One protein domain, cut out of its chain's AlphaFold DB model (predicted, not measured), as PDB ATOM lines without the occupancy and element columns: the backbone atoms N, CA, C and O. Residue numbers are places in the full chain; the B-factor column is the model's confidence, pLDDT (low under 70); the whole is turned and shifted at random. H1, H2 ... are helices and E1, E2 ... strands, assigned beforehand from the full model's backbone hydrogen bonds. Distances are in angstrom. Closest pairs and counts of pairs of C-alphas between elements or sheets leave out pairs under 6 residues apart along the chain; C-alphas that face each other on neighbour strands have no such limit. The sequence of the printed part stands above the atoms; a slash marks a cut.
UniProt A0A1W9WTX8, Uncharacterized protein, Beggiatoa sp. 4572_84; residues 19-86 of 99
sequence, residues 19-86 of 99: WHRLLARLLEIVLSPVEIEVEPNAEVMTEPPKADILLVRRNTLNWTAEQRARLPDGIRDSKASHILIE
ATOM      1  N   TRP A  19     -34.045 -55.510  19.886       73.94
ATOM      2  CA  TRP A  19     -32.706 -55.044  19.549       73.94
ATOM      3  C   TRP A  19     -32.602 -53.535  19.287       73.94
ATOM      4  O   TRP A  19     -31.645 -52.932  19.766       73.94
ATOM      5  N   HIS A  20     -33.576 -52.892  18.622       73.62
ATOM      6  CA  HIS A  20     -33.515 -51.430  18.400       73.62
ATOM      7  C   HIS A  20     -33.563 -50.649  19.725       73.62
ATOM      8  O   HIS A  20     -32.775 -49.733  19.943       73.62
ATOM      9  N   ARG A  21     -34.428 -51.070  20.660       75.69
ATOM     10  CA  ARG A  21     -34.561 -50.479  21.998       75.69
ATOM     11  C   ARG A  21     -33.301 -50.689  22.817       75.69
ATOM     12  O   ARG A  21     -32.851 -49.754  23.471       75.69
ATOM     13  N   LEU A  22     -32.737 -51.896  22.775       81.44
ATOM     14  CA  LEU A  22     -31.479 -52.183  23.457       81.44
ATOM     15  C   LEU A  22     -30.356 -51.292  22.921       81.44
ATOM     16  O   LEU A  22     -29.660 -50.658  23.706       81.44
ATOM     17  N   LEU A  23     -30.207 -51.199  21.598       79.38
ATOM     18  CA  LEU A  23     -29.182 -50.368  20.973       79.38
ATOM     19  C   LEU A  23     -29.366 -48.883  21.313       79.38
ATOM     20  O   LEU A  23     -28.396 -48.231  21.688       79.38
ATOM     21  N   ALA A  24     -30.597 -48.366  21.266       79.00
ATOM     22  CA  ALA A  24     -30.888 -46.987  21.655       79.00
ATOM     23  C   ALA A  24     -30.513 -46.711  23.119       79.00
ATOM     24  O   ALA A  24     -29.844 -45.722  23.398       79.00
ATOM     25  N   ARG A  25     -30.853 -47.619  24.044       83.25
ATOM     26  CA  ARG A  25     -30.471 -47.502  25.463       83.25
ATOM     27  C   ARG A  25     -28.963 -47.548  25.678       83.25
ATOM     28  O   ARG A  25     -28.437 -46.796  26.489       83.25
ATOM     29  N   LEU A  26     -28.254 -48.422  24.965       84.44
ATOM     30  CA  LEU A  26     -26.794 -48.497  25.054       84.44
ATOM     31  C   LEU A  26     -26.138 -47.212  24.539       84.44
ATOM     32  O   LEU A  26     -25.210 -46.705  25.164       84.44
ATOM     33  N   LEU A  27     -26.643 -46.664  23.431       81.00
ATOM     34  CA  LEU A  27     -26.173 -45.392  22.889       81.00
ATOM     35  C   LEU A  27     -26.455 -44.235  23.850       81.00
ATOM     36  O   LEU A  27     -25.559 -43.436  24.093       81.00
ATOM     37  N   GLU A  28     -27.645 -44.182  24.449       84.06
ATOM     38  CA  GLU A  28     -28.009 -43.187  25.466       84.06
ATOM     39  C   GLU A  28     -27.003 -43.188  26.630       84.06
ATOM     40  O   GLU A  28     -26.479 -42.139  26.992       84.06
ATOM     41  N   ILE A  29     -26.631 -44.363  27.153       84.31
ATOM     42  CA  ILE A  29     -25.649 -44.488  28.246       84.31
ATOM     43  C   ILE A  29     -24.255 -43.987  27.836       84.31
ATOM     44  O   ILE A  29     -23.562 -43.354  28.631       84.31
ATOM     45  N   VAL A  30     -23.815 -44.282  26.610       83.50
ATOM     46  CA  VAL A  30     -22.466 -43.925  26.136       83.50
ATOM     47  C   VAL A  30     -22.364 -42.447  25.751       83.50
ATOM     48  O   VAL A  30     -21.292 -41.854  25.891       83.50
ATOM     49  N   LEU A  31     -23.457 -41.864  25.260       83.12
ATOM     50  CA  LEU A  31     -23.474 -40.543  24.636       83.12
ATOM     51  C   LEU A  31     -24.063 -39.443  25.541       83.12
ATOM     52  O   LEU A  31     -23.650 -38.290  25.425       83.12
ATOM     53  N   SER A  32     -24.920 -39.781  26.510       80.75
ATOM     54  CA  SER A  32     -25.428 -38.828  27.512       80.75
ATOM     55  C   SER A  32     -24.317 -38.054  28.256       80.75
ATOM     56  O   SER A  32     -24.462 -36.840  28.409       80.75
ATOM     57  N   PRO A  33     -23.166 -38.659  28.635       83.62
ATOM     58  CA  PRO A  33     -22.077 -37.937  29.302       83.62
ATOM     59  C   PRO A  33     -21.411 -36.839  28.464       83.62
ATOM     60  O   PRO A  33     -20.695 -36.011  29.016       83.62
ATOM     61  N   VAL A  34     -21.600 -36.849  27.142       80.94
ATOM     62  CA  VAL A  34     -21.038 -35.852  26.215       80.94
ATOM     63  C   VAL A  34     -22.125 -34.942  25.625       80.94
ATOM     64  O   VAL A  34     -21.931 -34.363  24.554       80.94
ATOM     65  N   GLU A  35     -23.260 -34.825  26.325       78.38
ATOM     66  CA  GLU A  35     -24.404 -33.962  25.981       78.38
ATOM     67  C   GLU A  35     -25.002 -34.250  24.598       78.38
ATOM     68  O   GLU A  35     -25.441 -33.356  23.872       78.38
ATOM     69  N   ILE A  36     -24.990 -35.525  24.218       79.12
ATOM     70  CA  ILE A  36     -25.676 -36.026  23.035       79.12
ATOM     71  C   ILE A  36     -26.982 -36.673  23.495       79.12
ATOM     72  O   ILE A  36     -26.968 -37.653  24.242       79.12
ATOM     73  N   GLU A  37     -28.102 -36.147  23.017       77.88
ATOM     74  CA  GLU A  37     -29.408 -36.775  23.221       77.88
ATOM     75  C   GLU A  37     -29.584 -37.919  22.224       77.88
ATOM     76  O   GLU A  37     -29.086 -37.831  21.106       77.88
ATOM     77  N   VAL A  38     -30.259 -38.997  22.625       78.19
ATOM     78  CA  VAL A  38     -30.573 -40.138  21.756       78.19
ATOM     79  C   VAL A  38     -32.071 -40.378  21.826       78.19
ATOM     80  O   VAL A  38     -32.582 -40.801  22.861       78.19
ATOM     81  N   GLU A  39     -32.773 -40.146  20.719       73.12
ATOM     82  CA  GLU A  39     -34.207 -40.411  20.629       73.12
ATOM     83  C   GLU A  39     -34.480 -41.776  19.948       73.12
ATOM     84  O   GLU A  39     -34.061 -42.042  18.816       73.12
ATOM     85  N   PRO A  40     -35.141 -42.725  20.629       67.25
ATOM     86  CA  PRO A  40     -35.621 -43.941  19.984       67.25
ATOM     87  C   PRO A  40     -36.935 -43.665  19.231       67.25
ATOM     88  O   PRO A  40     -37.890 -43.179  19.830       67.25
ATOM     89  N   ASN A  41     -37.029 -44.097  17.965       63.62
ATOM     90  CA  ASN A  41     -38.229 -44.015  17.106       63.62
ATOM     91  C   ASN A  41     -38.638 -42.615  16.600       63.62
ATOM     92  O   ASN A  41     -39.832 -42.320  16.565       63.62
ATOM     93  N   ALA A  42     -37.711 -41.748  16.184       61.25
ATOM     94  CA  ALA A  42     -38.144 -40.484  15.587       61.25
ATOM     95  C   ALA A  42     -38.710 -40.670  14.161       61.25
ATOM     96  O   ALA A  42     -38.116 -41.304  13.285       61.25
ATOM     97  N   GLU A  43     -39.896 -40.101  13.940       55.47
ATOM     98  CA  GLU A  43     -40.594 -40.084  12.657       55.47
ATOM     99  C   GLU A  43     -40.008 -38.980  11.765       55.47
ATOM    100  O   GLU A  43     -40.274 -37.798  11.960       55.47
ATOM    101  N   VAL A  44     -39.167 -39.348  10.794       55.12
ATOM    102  CA  VAL A  44     -38.475 -38.366   9.925       55.12
ATOM    103  C   VAL A  44     -39.312 -37.895   8.761       55.12
ATOM    104  O   VAL A  44     -39.135 -36.774   8.292       55.12
ATOM    105  N   MET A  45     -40.174 -38.762   8.239       48.41
ATOM    106  CA  MET A  45     -40.898 -38.497   7.004       48.41
ATOM    107  C   MET A  45     -42.322 -39.039   7.064       48.41
ATOM    108  O   MET A  45     -42.595 -40.067   7.684       48.41
ATOM    109  N   THR A  46     -43.209 -38.319   6.382       51.91
ATOM    110  CA  THR A  46     -44.637 -38.603   6.191       51.91
ATOM    111  C   THR A  46     -44.907 -39.803   5.268       51.91
ATOM    112  O   THR A  46     -46.008 -40.340   5.299       51.91
ATOM    113  N   GLU A  47     -43.907 -40.280   4.514       43.06
ATOM    114  CA  GLU A  47     -43.925 -41.487   3.660       43.06
ATOM    115  C   GLU A  47     -42.569 -42.231   3.802       43.06
ATOM    116  O   GLU A  47     -41.563 -41.585   4.104       43.06
ATOM    117  N   PRO A  48     -42.500 -43.578   3.705       45.84
ATOM    118  CA  PRO A  48     -41.422 -44.369   4.320       45.84
ATOM    119  C   PRO A  48     -40.073 -44.172   3.594       45.84
ATOM    120  O   PRO A  48     -40.050 -44.162   2.365       45.84
ATOM    121  N   PRO A  49     -38.945 -44.034   4.328       47.44
ATOM    122  CA  PRO A  49     -38.452 -45.056   5.248       47.44
ATOM    123  C   PRO A  49     -38.335 -44.545   6.691       47.44
ATOM    124  O   PRO A  49     -37.623 -43.594   7.009       47.44
ATOM    125  N   LYS A  50     -39.056 -45.217   7.592       52.62
ATOM    126  CA  LYS A  50     -39.053 -44.948   9.034       52.62
ATOM    127  C   LYS A  50     -37.772 -45.525   9.647       52.62
ATOM    128  O   LYS A  50     -37.717 -46.736   9.857       52.62
ATOM    129  N   ALA A  51     -36.768 -44.684   9.897       54.34
ATOM    130  CA  ALA A  51     -35.514 -45.077  10.542       54.34
ATOM    131  C   ALA A  51     -35.746 -45.577  11.979       54.34
ATOM    132  O   ALA A  51     -36.538 -45.002  12.721       54.34
ATOM    133  N   ASP A  52     -35.069 -46.659  12.370       57.88
ATOM    134  CA  ASP A  52     -35.341 -47.348  13.641       57.88
ATOM    135  C   ASP A  52     -34.687 -46.680  14.865       57.88
ATOM    136  O   ASP A  52     -35.162 -46.854  15.989       57.88
ATOM    137  N   ILE A  53     -33.615 -45.902  14.680       59.09
ATOM    138  CA  ILE A  53     -32.971 -45.127  15.747       59.09
ATOM    139  C   ILE A  53     -32.631 -43.747  15.208       59.09
ATOM    140  O   ILE A  53     -31.847 -43.580  14.270       59.09
ATOM    141  N   LEU A  54     -33.214 -42.730  15.825       60.75
ATOM    142  CA  LEU A  54     -32.979 -41.381  15.390       60.75
ATOM    143  C   LEU A  54     -33.079 -40.406  16.550       60.75
ATOM    144  O   LEU A  54     -34.176 -40.053  16.946       60.75
ATOM    145  N   LEU A  55     -31.930 -39.899  16.984       60.03
ATOM    146  CA  LEU A  55     -31.433 -38.544  16.696       60.03
ATOM    147  C   LEU A  55     -30.366 -38.277  17.736       60.03
ATOM    148  O   LEU A  55     -30.693 -38.086  18.897       60.03
ATOM    149  N   VAL A  56     -29.104 -38.243  17.301       64.94
ATOM    150  CA  VAL A  56     -28.064 -37.538  18.047       64.94
ATOM    151  C   VAL A  56     -28.352 -36.050  17.905       64.94
ATOM    152  O   VAL A  56     -27.944 -35.432  16.918       64.94
ATOM    153  N   ARG A  57     -29.115 -35.484  18.839       61.09
ATOM    154  CA  ARG A  57     -29.324 -34.038  18.894       61.09
ATOM    155  C   ARG A  57     -28.167 -33.421  19.665       61.09
ATOM    156  O   ARG A  57     -27.798 -33.886  20.742       61.09
ATOM    157  N   ARG A  58     -27.569 -32.388  19.076       65.44
ATOM    158  CA  ARG A  58     -26.518 -31.592  19.713       65.44
ATOM    159  C   ARG A  58     -27.113 -30.277  20.187       65.44
ATOM    160  O   ARG A  58     -27.829 -29.624  19.429       65.44
ATOM    161  N   ASN A  59     -26.691 -29.828  21.363       66.06
ATOM    162  CA  ASN A  59     -26.880 -28.439  21.783       66.06
ATOM    163  C   ASN A  59     -25.908 -27.475  21.068       66.06
ATOM    164  O   ASN A  59     -26.100 -26.262  21.093       66.06
ATOM    165  N   THR A  60     -24.873 -27.998  20.396       68.31
ATOM    166  CA  THR A  60     -23.789 -27.219  19.781       68.31
ATOM    167  C   THR A  60     -23.733 -27.337  18.250       68.31
ATOM    168  O   THR A  60     -24.117 -28.336  17.634       68.31
ATOM    169  N   LEU A  61     -23.206 -26.289  17.605       70.56
ATOM    170  CA  LEU A  61     -23.029 -26.193  16.146       70.56
ATOM    171  C   LEU A  61     -21.939 -27.122  15.587       70.56
ATOM    172  O   LEU A  61     -22.000 -27.489  14.414       70.56
ATOM    173  N   ASN A  62     -20.975 -27.539  16.410       77.38
ATOM    174  CA  ASN A  62     -19.848 -28.378  16.005       77.38
ATOM    175  C   ASN A  62     -19.632 -29.525  16.992       77.38
ATOM    176  O   ASN A  62     -19.823 -29.361  18.195       77.38
ATOM    177  N   TRP A  63     -19.174 -30.661  16.469       77.44
ATOM    178  CA  TRP A  63     -18.777 -31.809  17.274       77.44
ATOM    179  C   TRP A  63     -17.472 -31.526  18.019       77.44
ATOM    180  O   TRP A  63     -16.468 -31.155  17.401       77.44
ATOM    181  N   THR A  64     -17.457 -31.746  19.332       83.25
ATOM    182  CA  THR A  64     -16.214 -31.693  20.111       83.25
ATOM    183  C   THR A  64     -15.344 -32.923  19.820       83.25
ATOM    184  O   THR A  64     -15.791 -33.920  19.247       83.25
ATOM    185  N   ALA A  65     -14.057 -32.866  20.172       84.50
ATOM    186  CA  ALA A  65     -13.171 -34.025  20.032       84.50
ATOM    187  C   ALA A  65     -13.642 -35.214  20.891       84.50
ATOM    188  O   ALA A  65     -13.618 -36.352  20.429       84.50
ATOM    189  N   GLU A  66     -14.137 -34.936  22.097       83.38
ATOM    190  CA  GLU A  66     -14.646 -35.945  23.031       83.38
ATOM    191  C   GLU A  66     -15.924 -36.612  22.520       83.38
ATOM    192  O   GLU A  66     -16.047 -37.835  22.582       83.38
ATOM    193  N   GLN A  67     -16.838 -35.832  21.933       80.62
ATOM    194  CA  GLN A  67     -18.039 -36.370  21.298       80.62
ATOM    195  C   GLN A  67     -17.677 -37.293  20.129       80.62
ATOM    196  O   GLN A  67     -18.161 -38.420  20.067       80.62
ATOM    197  N   ARG A  68     -16.762 -36.871  19.244       80.62
ATOM    198  CA  ARG A  68     -16.314 -37.699  18.106       80.62
ATOM    199  C   ARG A  68     -15.637 -38.990  18.549       80.62
ATOM    200  O   ARG A  68     -15.859 -40.029  17.937       80.62
ATOM    201  N   ALA A  69     -14.857 -38.961  19.627       84.56
ATOM    202  CA  ALA A  69     -14.206 -40.160  20.154       84.56
ATOM    203  C   ALA A  69     -15.209 -41.231  20.629       84.56
ATOM    204  O   ALA A  69     -14.895 -42.419  20.594       84.56
ATOM    205  N   ARG A  70     -16.413 -40.822  21.051       81.62
ATOM    206  CA  ARG A  70     -17.500 -41.719  21.479       81.62
ATOM    207  C   ARG A  70     -18.389 -42.188  20.325       81.62
ATOM    208  O   ARG A  70     -19.142 -43.144  20.502       81.62
ATOM    209  N   LEU A  71     -18.305 -41.542  19.160       81.88
ATOM    210  CA  LEU A  71     -19.070 -41.939  17.987       81.88
ATOM    211  C   LEU A  71     -18.497 -43.219  17.343       81.88
ATOM    212  O   LEU A  71     -17.273 -43.394  17.263       81.88
ATOM    213  N   PRO A  72     -19.377 -44.099  16.829       80.81
ATOM    214  CA  PRO A  72     -18.991 -45.205  15.965       80.81
ATOM    215  C   PRO A  72     -18.179 -44.722  14.764       80.81
ATOM    216  O   PRO A  72     -18.441 -43.653  14.215       80.81
ATOM    217  N   ASP A  73     -17.233 -45.547  14.324       77.50
ATOM    218  CA  ASP A  73     -16.267 -45.211  13.273       77.50
ATOM    219  C   ASP A  73     -16.935 -44.693  11.986       77.50
ATOM    220  O   ASP A  73     -16.564 -43.643  11.472       77.50
ATOM    221  N   GLY A  74     -18.019 -45.343  11.548       79.75
ATOM    222  CA  GLY A  74     -18.752 -44.962  10.335       79.75
ATOM    223  C   GLY A  74     -19.426 -43.585  10.373       79.75
ATOM    224  O   GLY A  74     -19.798 -43.069   9.324       79.75
ATOM    225  N   ILE A  75     -19.586 -42.977  11.555       82.06
ATOM    226  CA  ILE A  75     -20.173 -41.638  11.712       82.06
ATOM    227  C   ILE A  75     -19.256 -40.657  12.456       82.06
ATOM    228  O   ILE A  75     -19.637 -39.505  12.662       82.06
ATOM    229  N   ARG A  76     -18.043 -41.083  12.826       81.94
ATOM    230  CA  ARG A  76     -17.085 -40.308  13.628       81.94
ATOM    231  C   ARG A  76     -16.659 -39.003  12.961       81.94
ATOM    232  O   ARG A  76     -16.546 -37.978  13.633       81.94
ATOM    233  N   ASP A  77     -16.450 -39.043  11.650       80.12
ATOM    234  CA  ASP A  77     -15.995 -37.894  10.857       80.12
ATOM    235  C   ASP A  77     -17.150 -37.118  10.208       80.12
ATOM    236  O   ASP A  77     -16.934 -36.189   9.422       80.12
ATOM    237  N   SER A  78     -18.394 -37.474  10.540       79.38
ATOM    238  CA  SER A  78     -19.564 -36.786  10.013       79.38
ATOM    239  C   SER A  78     -19.639 -35.352  10.530       79.38
ATOM    240  O   SER A  78     -19.524 -35.072  11.722       79.38
ATOM    241  N   LYS A  79     -19.891 -34.417   9.611       77.50
ATOM    242  CA  LYS A  79     -20.182 -33.013   9.936       77.50
ATOM    243  C   LYS A  79     -21.676 -32.752  10.120       77.50
ATOM    244  O   LYS A  79     -22.051 -31.629  10.448       77.50
ATOM    245  N   ALA A  80     -22.519 -33.761   9.893       78.81
ATOM    246  CA  ALA A  80     -23.958 -33.623  10.038       78.81
ATOM    247  C   ALA A  80     -24.308 -33.258  11.487       78.81
ATOM    248  O   ALA A  80     -23.733 -33.800  12.434       78.81
ATOM    249  N   SER A  81     -25.238 -32.320  11.650       74.44
ATOM    250  CA  SER A  81     -25.767 -31.927  12.959       74.44
ATOM    251  C   SER A  81     -26.702 -32.973  13.549       74.44
ATOM    252  O   SER A  81     -26.798 -33.078  14.766       74.44
ATOM    253  N   HIS A  82     -27.353 -33.740  12.680       75.12
ATOM    254  CA  HIS A  82     -28.285 -34.802  13.015       75.12
ATOM    255  C   HIS A  82     -27.862 -36.066  12.276       75.12
ATOM    256  O   HIS A  82     -27.575 -36.019  11.077       75.12
ATOM    257  N   ILE A  83     -27.808 -37.187  12.990       77.62
ATOM    258  CA  ILE A  83     -27.395 -38.473  12.430       77.62
ATOM    259  C   ILE A  83     -28.540 -39.467  12.577       77.62
ATOM    260  O   ILE A  83     -29.033 -39.707  13.680       77.62
ATOM    261  N   LEU A  84     -28.926 -40.026  11.432       76.19
ATOM    262  CA  LEU A  84     -29.903 -41.093  11.269       76.19
ATOM    263  C   LEU A  84     -29.214 -42.449  11.317       76.19
ATOM    264  O   LEU A  84     -28.259 -42.666  10.573       76.19
ATOM    265  N   ILE A  85     -29.698 -43.353  12.173       74.81
ATOM    266  CA  ILE A  85     -29.172 -44.713  12.282       74.81
ATOM    267  C   ILE A  85     -30.304 -45.705  12.007       74.81
ATOM    268  O   ILE A  85     -31.241 -45.865  12.784       74.81
ATOM    269  N   GLU A  86     -30.201 -46.414  10.891       74.75
ATOM    270  CA  GLU A  86     -31.109 -47.512  10.568       74.75
ATOM    271  C   GLU A  86     -30.517 -48.843  11.052       74.75
ATOM    272  O   GLU A  86     -29.344 -49.136  10.805       74.75
TER     273      GLU A  86
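This is residues 19 to 86 of the 99 residues of an uncharacterized protein of Beggiatoa sp. 4572_84 (UniProt A0A1W9WTX8). One long helix, H1, runs beside a two-stranded antiparallel hairpin, E1 and E2, with short helices H2 and H3 towards one end and the loop of residues 41 to 52 at the other. The printed part has 68 residues, in order H1 E1 E2 H2 H3, class mixed. It is compact, radius of gyration of the C-alphas 11.8 A, spanning 35 by 23 by 21 A.

H1, residues 19 to 34, comes closest to E1, residues 36 to 40, at C-alphas 28 and 38, 5.4 A. E1 and E2, residues 53 to 58, form the hairpin; N 37 and O 57 are within hydrogen-bond range, 3.2 A. Residues 53 to 54 pair antiparallel with 84 to 85. H2, residues 65 to 70, touches H1 at its residues 30 to 34 alone, C-alphas 34 and 67 closest, 5.8 A. H3, residues 73 to 76, only just touches H2, with 3 pairs of C-alphas within 8 A, only at the corner. O i to N i+4 pairs are within range throughout H2 and in 10 of 12 in H1; H3 is too short.

H1, 23.4 A, begins at C-alpha 19 (-32.706, -55.044, 19.549). E1 is 13.1 A, E2 15.5 A; H3 ends at C-alpha 76 (-17.085, -40.308, 13.628).

The printed part has no cut. The link E1 to E2 is long. Residues 40 to 60 have pLDDT under 70.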